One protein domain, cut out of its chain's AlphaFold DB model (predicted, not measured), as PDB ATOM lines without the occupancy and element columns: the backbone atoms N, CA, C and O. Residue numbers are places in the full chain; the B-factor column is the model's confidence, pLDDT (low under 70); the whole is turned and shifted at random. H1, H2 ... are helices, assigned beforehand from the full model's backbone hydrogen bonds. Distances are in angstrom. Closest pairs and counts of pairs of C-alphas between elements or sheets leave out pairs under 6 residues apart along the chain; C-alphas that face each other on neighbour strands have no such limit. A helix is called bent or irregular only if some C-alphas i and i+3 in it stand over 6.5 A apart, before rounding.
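Overview. This is residues 13 to 82 of the 203 residues of the protein "pickpocket protein 11-like" of Bicyclus anynana (UniProt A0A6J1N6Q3). The longest helix, H1, stands with one end on H2, which crosses that end, while short H3 packs beside H1's residues 20 to 24; a long loop, residues 29 to 48, lies on one side and H4 is set off on the other. The printed part has 70 residues with four named helices, H1 to H4 in order, and no named strand: all helix, only just loose, close to compact, radius of gyration of the C-alphas 13.8 A, spanning 42 by 26 by 16 A.

Along the chain. Find C-alpha 13 at (4.944, -10.618, -10.310); H1, residues 13 to 28, runs 21.9 A from there. H2 is residues 49 to 57, 13.7 A; H3 residues 59 to 63, 6.1 A; H4 residues 73 to 80, 11.6 A, ending at (-0.333, 1.344, 7.477). H2 is only just irregular, C-alphas 50 and 53 being 6.9 A apart; H4 is irregular, C-alphas 74 and 77 being 7.7 A apart.

Arrangement. H1 touches H2 with residues 24 to 28 alone, about perpendicular at 77 degrees; look at the closest C-alphas, Cys 28 and Cys 54, 6.0 A. H1 only just touches H3, with 3 pairs of C-alphas within 8 A, closest Arg 20 and Leu 62, 6.9 A. H2 and H3 meet only through their link. H4 is apart from H1 and H2. Every O i to N i+4 pair is within hydrogen-bond range in H1 and H3; H2 has 3 of 5, H4 2 of 4.

Size, cuts and confidence. The two farthest C-alphas, Ala 42 and Glu 73, are 42.9 A apart. The printed part has no cut; the H1 to H2 link is long. In this model, pLDDT is under 70 at residues 35 to 43.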
ATOM      1  N   ALA A  13       5.864  -9.749 -11.052       83.44
ATOM      2  CA  ALA A  13       4.944 -10.618 -10.310       83.44
ATOM      3  C   ALA A  13       5.631 -11.799  -9.580       83.44
ATOM      4  O   ALA A  13       5.060 -12.345  -8.642       83.44
ATOM      5  N   GLN A  14       6.846 -12.192  -9.969       84.75
ATOM      6  CA  GLN A  14       7.663 -13.244  -9.351       84.75
ATOM      7  C   GLN A  14       8.304 -12.679  -8.092       84.75
ATOM      8  O   GLN A  14       8.219 -13.289  -7.032       84.75
ATOM      9  N   CYS A  15       8.868 -11.473  -8.212       86.69
ATOM     10  CA  CYS A  15       9.414 -10.725  -7.089       86.69
ATOM     11  C   CYS A  15       8.331 -10.430  -6.050       86.69
ATOM     12  O   CYS A  15       8.503 -10.738  -4.877       86.69
ATOM     13  N   VAL A  16       7.176  -9.920  -6.481       86.56
ATOM     14  CA  VAL A  16       6.036  -9.625  -5.602       86.56
ATOM     15  C   VAL A  16       5.504 -10.896  -4.940       86.56
ATOM     16  O   VAL A  16       5.225 -10.917  -3.740       86.56
ATOM     17  N   ALA A  17       5.411 -11.993  -5.692       85.50
ATOM     18  CA  ALA A  17       5.076 -13.288  -5.129       85.50
ATOM     19  C   ALA A  17       6.091 -13.719  -4.056       85.50
ATOM     20  O   ALA A  17       5.672 -14.207  -3.006       85.50
ATOM     21  N   GLU A  18       7.386 -13.569  -4.292       84.88
ATOM     22  CA  GLU A  18       8.424 -13.932  -3.327       84.88
ATOM     23  C   GLU A  18       8.418 -13.013  -2.098       84.88
ATOM     24  O   GLU A  18       8.490 -13.490  -0.969       84.88
ATOM     25  N   CYS A  19       8.210 -11.713  -2.289       87.56
ATOM     26  CA  CYS A  19       8.033 -10.748  -1.211       87.56
ATOM     27  C   CYS A  19       6.855 -11.137  -0.303       87.56
ATOM     28  O   CYS A  19       7.015 -11.269   0.909       87.56
ATOM     29  N   ARG A  20       5.695 -11.460  -0.892       87.62
ATOM     30  CA  ARG A  20       4.530 -11.942  -0.134       87.62
ATOM     31  C   ARG A  20       4.820 -13.254   0.597       87.62
ATOM     32  O   ARG A  20       4.323 -13.455   1.697       87.62
ATOM     33  N   ARG A  21       5.634 -14.147   0.020       86.38
ATOM     34  CA  ARG A  21       6.072 -15.375   0.705       86.38
ATOM     35  C   ARG A  21       6.875 -15.047   1.963       86.38
ATOM     36  O   ARG A  21       6.598 -15.616   3.011       86.38
ATOM     37  N   ARG A  22       7.839 -14.127   1.855       87.12
ATOM     38  CA  ARG A  22       8.687 -13.691   2.975       87.12
ATOM     39  C   ARG A  22       7.878 -12.994   4.065       87.12
ATOM     40  O   ARG A  22       8.121 -13.254   5.235       87.12
ATOM     41  N   ALA A  23       6.884 -12.189   3.692       88.75
ATOM     42  CA  ALA A  23       5.967 -11.573   4.649       88.75
ATOM     43  C   ALA A  23       5.184 -12.630   5.449       88.75
ATOM     44  O   ALA A  23       5.129 -12.557   6.673       88.75
ATOM     45  N   VAL A  24       4.644 -13.658   4.782       89.25
ATOM     46  CA  VAL A  24       3.957 -14.770   5.466       89.25
ATOM     47  C   VAL A  24       4.915 -15.554   6.364       89.25
ATOM     48  O   VAL A  24       4.558 -15.872   7.495       89.25
ATOM     49  N   LEU A  25       6.136 -15.822   5.896       88.19
ATOM     50  CA  LEU A  25       7.152 -16.511   6.689       88.19
ATOM     51  C   LEU A  25       7.520 -15.713   7.952       88.19
ATOM     52  O   LEU A  25       7.640 -16.295   9.023       88.19
ATOM     53  N   ALA A  26       7.637 -14.388   7.856       87.94
ATOM     54  CA  ALA A  26       7.944 -13.528   8.999       87.94
ATOM     55  C   ALA A  26       6.783 -13.418  10.007       87.94
ATOM     56  O   ALA A  26       7.023 -13.342  11.208       87.94
ATOM     57  N   LEU A  27       5.532 -13.415   9.530       89.38
ATOM     58  CA  LEU A  27       4.340 -13.233  10.371       89.38
ATOM     59  C   LEU A  27       3.829 -14.537  10.995       89.38
ATOM     60  O   LEU A  27       3.437 -14.551  12.159       89.38
ATOM     61  N   CYS A  28       3.804 -15.617  10.213       89.31
ATOM     62  CA  CYS A  28       3.159 -16.884  10.564       89.31
ATOM     63  C   CYS A  28       4.116 -18.086  10.544       89.31
ATOM     64  O   CYS A  28       3.654 -19.208  10.723       89.31
ATOM     65  N   GLN A  29       5.420 -17.874  10.308       89.50
ATOM     66  CA  GLN A  29       6.469 -18.910  10.355       89.50
ATOM     67  C   GLN A  29       6.220 -20.118   9.437       89.50
ATOM     68  O   GLN A  29       6.735 -21.209   9.667       89.50
ATOM     69  N   CYS A  30       5.447 -19.927   8.368       88.56
ATOM     70  CA  CYS A  30       5.107 -20.985   7.429       88.56
ATOM     71  C   CYS A  30       5.109 -20.480   5.981       88.56
ATOM     72  O   CYS A  30       5.044 -19.278   5.716       88.56
ATOM     73  N   THR A  31       5.175 -21.402   5.018       87.06
ATOM     74  CA  THR A  31       5.146 -21.091   3.584       87.06
ATOM     75  C   THR A  31       3.917 -21.685   2.883       87.06
ATOM     76  O   THR A  31       3.607 -22.865   3.058       87.06
ATOM     77  N   PRO A  32       3.189 -20.903   2.060       82.12
ATOM     78  CA  PRO A  32       2.001 -21.393   1.365       82.12
ATOM     79  C   PRO A  32       2.347 -22.359   0.218       82.12
ATOM     80  O   PRO A  32       3.376 -22.230  -0.449       82.12
ATOM     81  N   HIS A  33       1.432 -23.288  -0.076       77.88
ATOM     82  CA  HIS A  33       1.581 -24.296  -1.139       77.88
ATOM     83  C   HIS A  33       1.631 -23.723  -2.563       77.88
ATOM     84  O   HIS A  33       2.088 -24.393  -3.484       77.88
ATOM     85  N   THR A  34       1.161 -22.492  -2.759       70.31
ATOM     86  CA  THR A  34       0.942 -21.877  -4.077       70.31
ATOM     87  C   THR A  34       2.221 -21.423  -4.787       70.31
ATOM     88  O   THR A  34       2.139 -20.848  -5.871       70.31
ATOM     89  N   LYS A  35       3.407 -21.652  -4.205       63.22
ATOM     90  CA  LYS A  35       4.691 -21.202  -4.761       63.22
ATOM     91  C   LYS A  35       5.623 -22.382  -5.054       63.22
ATOM     92  O   LYS A  35       5.679 -23.321  -4.257       63.22
ATOM     93  N   PRO A  36       6.336 -22.355  -6.197       57.22
ATOM     94  CA  PRO A  36       7.170 -23.468  -6.624       57.22
ATOM     95  C   PRO A  36       8.307 -23.737  -5.634       57.22
ATOM     96  O   PRO A  36       8.929 -22.829  -5.091       57.22
ATOM     97  N   VAL A  37       8.572 -25.028  -5.448       54.81
ATOM     98  CA  VAL A  37       9.468 -25.646  -4.452       54.81
ATOM     99  C   VAL A  37      10.949 -25.293  -4.653       54.81
ATOM    100  O   VAL A  37      11.759 -25.534  -3.767       54.81
ATOM    101  N   ALA A  38      11.312 -24.724  -5.808       54.44
ATOM    102  CA  ALA A  38      12.697 -24.608  -6.268       54.44
ATOM    103  C   ALA A  38      13.617 -23.783  -5.348       54.44
ATOM    104  O   ALA A  38      14.817 -24.028  -5.336       54.44
ATOM    105  N   ASN A  39      13.058 -22.864  -4.553       55.12
ATOM    106  CA  ASN A  39      13.805 -22.019  -3.616       55.12
ATOM    107  C   ASN A  39      13.403 -22.280  -2.152       55.12
ATOM    108  O   ASN A  39      13.383 -21.349  -1.349       55.12
ATOM    109  N   ARG A  40      13.011 -23.512  -1.800       62.41
ATOM    110  CA  ARG A  40      12.799 -23.878  -0.393       62.41
ATOM    111  C   ARG A  40      14.141 -24.156   0.277       62.41
ATOM    112  O   ARG A  40      14.869 -25.051  -0.145       62.41
ATOM    113  N   SER A  41      14.441 -23.421   1.342       62.97
ATOM    114  CA  SER A  41      15.361 -23.885   2.380       62.97
ATOM    115  C   SER A  41      14.789 -25.158   3.007       62.97
ATOM    116  O   SER A  41      13.573 -25.282   3.144       62.97
ATOM    117  N   ALA A  42      15.643 -26.108   3.393       62.19
ATOM    118  CA  ALA A  42      15.207 -27.339   4.063       62.19
ATOM    119  C   ALA A  42      14.427 -27.069   5.372       62.19
ATOM    120  O   ALA A  42      13.640 -27.914   5.787       62.19
ATOM    121  N   ASP A  43      14.597 -25.878   5.954       67.06
ATOM    122  CA  ASP A  43      13.914 -25.405   7.163       67.06
ATOM    123  C   ASP A  43      12.537 -24.745   6.918       67.06
ATOM    124  O   ASP A  43      11.840 -24.414   7.876       67.06
ATOM    125  N   ASP A  44      12.104 -24.537   5.666       73.88
ATOM    126  CA  ASP A  44      10.822 -23.867   5.389       73.88
ATOM    127  C   ASP A  44       9.629 -24.817   5.625       73.88
ATOM    128  O   ASP A  44       9.266 -25.630   4.768       73.88
ATOM    129  N   VAL A  45       8.963 -24.662   6.773       82.88
ATOM    130  CA  VAL A  45       7.723 -25.380   7.111       82.88
ATOM    131  C   VAL A  45       6.589 -24.948   6.177       82.88
ATOM    132  O   VAL A  45       6.400 -23.766   5.876       82.88
ATOM    133  N   ILE A  46       5.811 -25.913   5.693       85.75
ATOM    134  CA  ILE A  46       4.640 -25.655   4.851       85.75
ATOM    135  C   ILE A  46       3.432 -25.357   5.746       85.75
ATOM    136  O   ILE A  46       3.192 -26.072   6.716       85.75
ATOM    137  N   CYS A  47       2.662 -24.312   5.424       86.69
ATOM    138  CA  CYS A  47       1.486 -23.935   6.211       86.69
ATOM    139  C   CYS A  47       0.454 -25.075   6.254       86.69
ATOM    140  O   CYS A  47      -0.060 -25.494   5.217       86.69
ATOM    141  N   SER A  48       0.130 -25.535   7.463       87.75
ATOM    142  CA  SER A  48      -0.943 -26.497   7.747       87.75
ATOM    143  C   SER A  48      -2.262 -25.790   8.100       87.75
ATOM    144  O   SER A  48      -2.329 -24.560   8.159       87.75
ATOM    145  N   LEU A  49      -3.318 -26.561   8.390       86.94
ATOM    146  CA  LEU A  49      -4.602 -26.033   8.874       86.94
ATOM    147  C   LEU A  49      -4.474 -25.246  10.189       86.94
ATOM    148  O   LEU A  49      -5.233 -24.308  10.409       86.94
ATOM    149  N   GLU A  50      -3.492 -25.571  11.031       87.56
ATOM    150  CA  GLU A  50      -3.233 -24.876  12.302       87.56
ATOM    151  C   GLU A  50      -2.823 -23.411  12.081       87.56
ATOM    152  O   GLU A  50      -3.126 -22.536  12.888       87.56
ATOM    153  N   HIS A  51      -2.195 -23.123  10.939       88.88
ATOM    154  CA  HIS A  51      -1.713 -21.790  10.584       88.88
ATOM    155  C   HIS A  51      -2.799 -20.920   9.927       88.88
ATOM    156  O   HIS A  51      -2.577 -19.728   9.710       88.88
ATOM    157  N   MET A  52      -3.983 -21.479   9.637       88.81
ATOM    158  CA  MET A  52      -5.078 -20.741   8.992       88.81
ATOM    159  C   MET A  52      -5.552 -19.552   9.828       88.81
ATOM    160  O   MET A  52      -5.811 -18.495   9.265       88.81
ATOM    161  N   ALA A  53      -5.590 -19.681  11.156       91.75
ATOM    162  CA  ALA A  53      -5.981 -18.579  12.035       91.75
ATOM    163  C   ALA A  53      -5.014 -17.381  11.937       91.75
ATOM    164  O   ALA A  53      -5.444 -16.230  11.969       91.75
ATOM    165  N   CYS A  54      -3.710 -17.636  11.768       91.38
ATOM    166  CA  CYS A  54      -2.718 -16.578  11.562       91.38
ATOM    167  C   CYS A  54      -2.865 -15.929  10.181       91.38
ATOM    168  O   CYS A  54      -2.840 -14.704  10.061       91.38
ATOM    169  N   LEU A  55      -3.052 -16.746   9.140       89.00
ATOM    170  CA  LEU A  55      -3.228 -16.265   7.770       89.00
ATOM    171  C   LEU A  55      -4.493 -15.417   7.610       89.00
ATOM    172  O   LEU A  55      -4.457 -14.421   6.892       89.00
ATOM    173  N   ASP A  56      -5.580 -15.795   8.281       90.81
ATOM    174  CA  ASP A  56      -6.839 -15.049   8.262       90.81
ATOM    175  C   ASP A  56      -6.716 -13.720   9.021       90.81
ATOM    176  O   ASP A  56      -7.125 -12.674   8.520       90.81
ATOM    177  N   LYS A  57      -6.016 -13.720  10.167       91.06
ATOM    178  CA  LYS A  57      -5.728 -12.499  10.936       91.06
ATOM    179  C   LYS A  57      -4.979 -11.438  10.119       91.06
ATOM    180  O   LYS A  57      -5.255 -10.256  10.276       91.06
ATOM    181  N   TYR A  58      -4.038 -11.845   9.265       89.06
ATOM    182  CA  TYR A  58      -3.253 -10.933   8.418       89.06
ATOM    183  C   TYR A  58      -3.716 -10.920   6.953       89.06
ATOM    184  O   TYR A  58      -2.960 -10.520   6.066       89.06
ATOM    185  N   ARG A  59      -4.943 -11.374   6.670       87.88
ATOM    186  CA  ARG A  59      -5.469 -11.503   5.306       87.88
ATOM    187  C   ARG A  59      -5.516 -10.165   4.573       87.88
ATOM    188  O   ARG A  59      -5.070 -10.112   3.429       87.88
ATOM    189  N   GLU A  60      -6.028  -9.131   5.240       84.69
ATOM    190  CA  GLU A  60      -6.098  -7.747   4.742       84.69
ATOM    191  C   GLU A  60      -4.685  -7.250   4.401       84.69
ATOM    192  O   GLU A  60      -4.387  -6.962   3.240       84.69
ATOM    193  N   LYS A  61      -3.763  -7.345   5.370       86.88
ATOM    194  CA  LYS A  61      -2.360  -6.959   5.196       86.88
ATOM    195  C   LYS A  61      -1.671  -7.622   4.016       86.88
ATOM    196  O   LYS A  61      -0.956  -6.984   3.254       86.88
ATOM    197  N   LEU A  62      -1.873  -8.927   3.858       85.50
ATOM    198  CA  LEU A  62      -1.261  -9.708   2.787       85.50
ATOM    199  C   LEU A  62      -1.936  -9.486   1.426       85.50
ATOM    200  O   LEU A  62      -1.351  -9.869   0.408       85.50
ATOM    201  N   ALA A  63      -3.163  -8.965   1.385       84.69
ATOM    202  CA  ALA A  63      -3.900  -8.714   0.150       84.69
ATOM    203  C   ALA A  63      -3.438  -7.430  -0.550       84.69
ATOM    204  O   ALA A  63      -3.371  -7.426  -1.782       84.69
ATOM    205  N   SER A  64      -3.072  -6.407   0.223       84.25
ATOM    206  CA  SER A  64      -2.709  -5.081  -0.279       84.25
ATOM    207  C   SER A  64      -1.194  -4.850  -0.317       84.25
ATOM    208  O   SER A  64      -0.433  -5.335   0.523       84.25
ATOM    209  N   PHE A  65      -0.746  -4.093  -1.320       81.50
ATOM    210  CA  PHE A  65       0.645  -3.658  -1.469       81.50
ATOM    211  C   PHE A  65       0.767  -2.174  -1.160       81.50
ATOM    212  O   PHE A  65      -0.165  -1.417  -1.416       81.50
ATOM    213  N   TYR A  66       1.937  -1.772  -0.664       83.56
ATOM    214  CA  TYR A  66       2.222  -0.377  -0.349       83.56
ATOM    215  C   TYR A  66       1.994   0.542  -1.568       83.56
ATOM    216  O   TYR A  66       2.646   0.334  -2.599       83.56
ATOM    217  N   PRO A  67       1.104   1.551  -1.478       76.00
ATOM    218  CA  PRO A  67       0.718   2.383  -2.621       76.00
ATOM    219  C   PRO A  67       1.736   3.483  -2.975       76.00
ATOM    220  O   PRO A  67       1.561   4.170  -3.979       76.00
ATOM    221  N   GLY A  68       2.817   3.637  -2.203       76.38
ATOM    222  CA  GLY A  68       3.815   4.694  -2.389       76.38
ATOM    223  C   GLY A  68       3.564   5.919  -1.505       76.38
ATOM    224  O   GLY A  68       2.488   6.090  -0.924       76.38
ATOM    225  N   ASP A  69       4.574   6.781  -1.397       74.81
ATOM    226  CA  ASP A  69       4.539   7.975  -0.535       74.81
ATOM    227  C   ASP A  69       3.632   9.081  -1.103       74.81
ATOM    228  O   ASP A  69       3.010   9.820  -0.345       74.81
ATOM    229  N   ASP A  70       3.460   9.114  -2.427       76.25
ATOM    230  CA  ASP A  70       2.621  10.091  -3.138       76.25
ATOM    231  C   ASP A  70       1.129   9.697  -3.206       76.25
ATOM    232  O   ASP A  70       0.348  10.335  -3.911       76.25
ATOM    233  N   ALA A  71       0.717   8.621  -2.526       76.50
ATOM    234  CA  ALA A  71      -0.680   8.183  -2.518       76.50
ATOM    235  C   ALA A  71      -1.583   9.137  -1.714       76.50
ATOM    236  O   ALA A  71      -1.162   9.675  -0.683       76.50
ATOM    237  N   ASP A  72      -2.827   9.297  -2.180       81.69
ATOM    238  CA  ASP A  72      -3.856  10.141  -1.563       81.69
ATOM    239  C   ASP A  72      -4.078   9.800  -0.078       81.69
ATOM    240  O   ASP A  72      -4.037   8.637   0.328       81.69
ATOM    241  N   GLU A  73      -4.401  10.812   0.737       78.81
ATOM    242  CA  GLU A  73      -4.699  10.662   2.176       78.81
ATOM    243  C   GLU A  73      -5.820   9.650   2.471       78.81
ATOM    244  O   GLU A  73      -5.845   9.033   3.539       78.81
ATOM    245  N   SER A  74      -6.720   9.424   1.510       78.94
ATOM    246  CA  SER A  74      -7.772   8.409   1.611       78.94
ATOM    247  C   SER A  74      -7.245   6.969   1.661       78.94
ATOM    248  O   SER A  74      -8.008   6.077   2.010       78.94
ATOM    249  N   LEU A  75      -5.968   6.730   1.333       77.00
ATOM    250  CA  LEU A  75      -5.300   5.424   1.430       77.00
ATOM    251  C   LEU A  75      -4.399   5.306   2.674       77.00
ATOM    252  O   LEU A  75      -3.541   4.427   2.743       77.00
ATOM    253  N   SER A  76      -4.564   6.179   3.671       74.06
ATOM    254  CA  SER A  76      -3.752   6.164   4.898       74.06
ATOM    255  C   SER A  76      -3.863   4.856   5.699       74.06
ATOM    256  O   SER A  76      -2.850   4.380   6.213       74.06
ATOM    257  N   GLU A  77      -5.042   4.227   5.755       77.56
ATOM    258  CA  GLU A  77      -5.217   2.907   6.389       77.56
ATOM    259  C   GLU A  77      -4.505   1.792   5.609       77.56
ATOM    260  O   GLU A  77      -3.777   0.992   6.197       77.56
ATOM    261  N   GLU A  78      -4.625   1.775   4.278       73.44
ATOM    262  CA  GLU A  78      -3.932   0.797   3.426       73.44
ATOM    263  C   GLU A  78      -2.410   0.986   3.459       73.44
ATOM    264  O   GLU A  78      -1.648   0.022   3.372       73.44
ATOM    265  N   ARG A  79      -1.942   2.225   3.635       75.50
ATOM    266  CA  ARG A  79      -0.522   2.534   3.820       75.50
ATOM    267  C   ARG A  79       0.023   1.908   5.107       75.50
ATOM    268  O   ARG A  79       1.131   1.380   5.087       75.50
ATOM    269  N   ALA A  80      -0.742   1.931   6.199       75.44
ATOM    270  CA  ALA A  80      -0.333   1.344   7.477       75.44
ATOM    271  C   ALA A  80      -0.443  -0.193   7.500       75.44
ATOM    272  O   ALA A  80       0.373  -0.864   8.143       75.44
ATOM    273  N   ASP A  81      -1.430  -0.755   6.797       78.75
ATOM    274  CA  ASP A  81      -1.723  -2.191   6.810       78.75
ATOM    275  C   ASP A  81      -1.468  -2.880   5.461       78.75
ATOM    276  O   ASP A  81      -2.261  -3.690   5.003       78.75
ATOM    277  N   SER A  82      -0.337  -2.590   4.815       84.00
ATOM    278  CA  SER A  82       0.086  -3.275   3.584       84.00
ATOM    279  C   SER A  82       1.458  -3.934   3.712       84.00
ATOM    280  O   SER A  82       2.211  -3.719   4.668       84.00
TER     281      SER A  82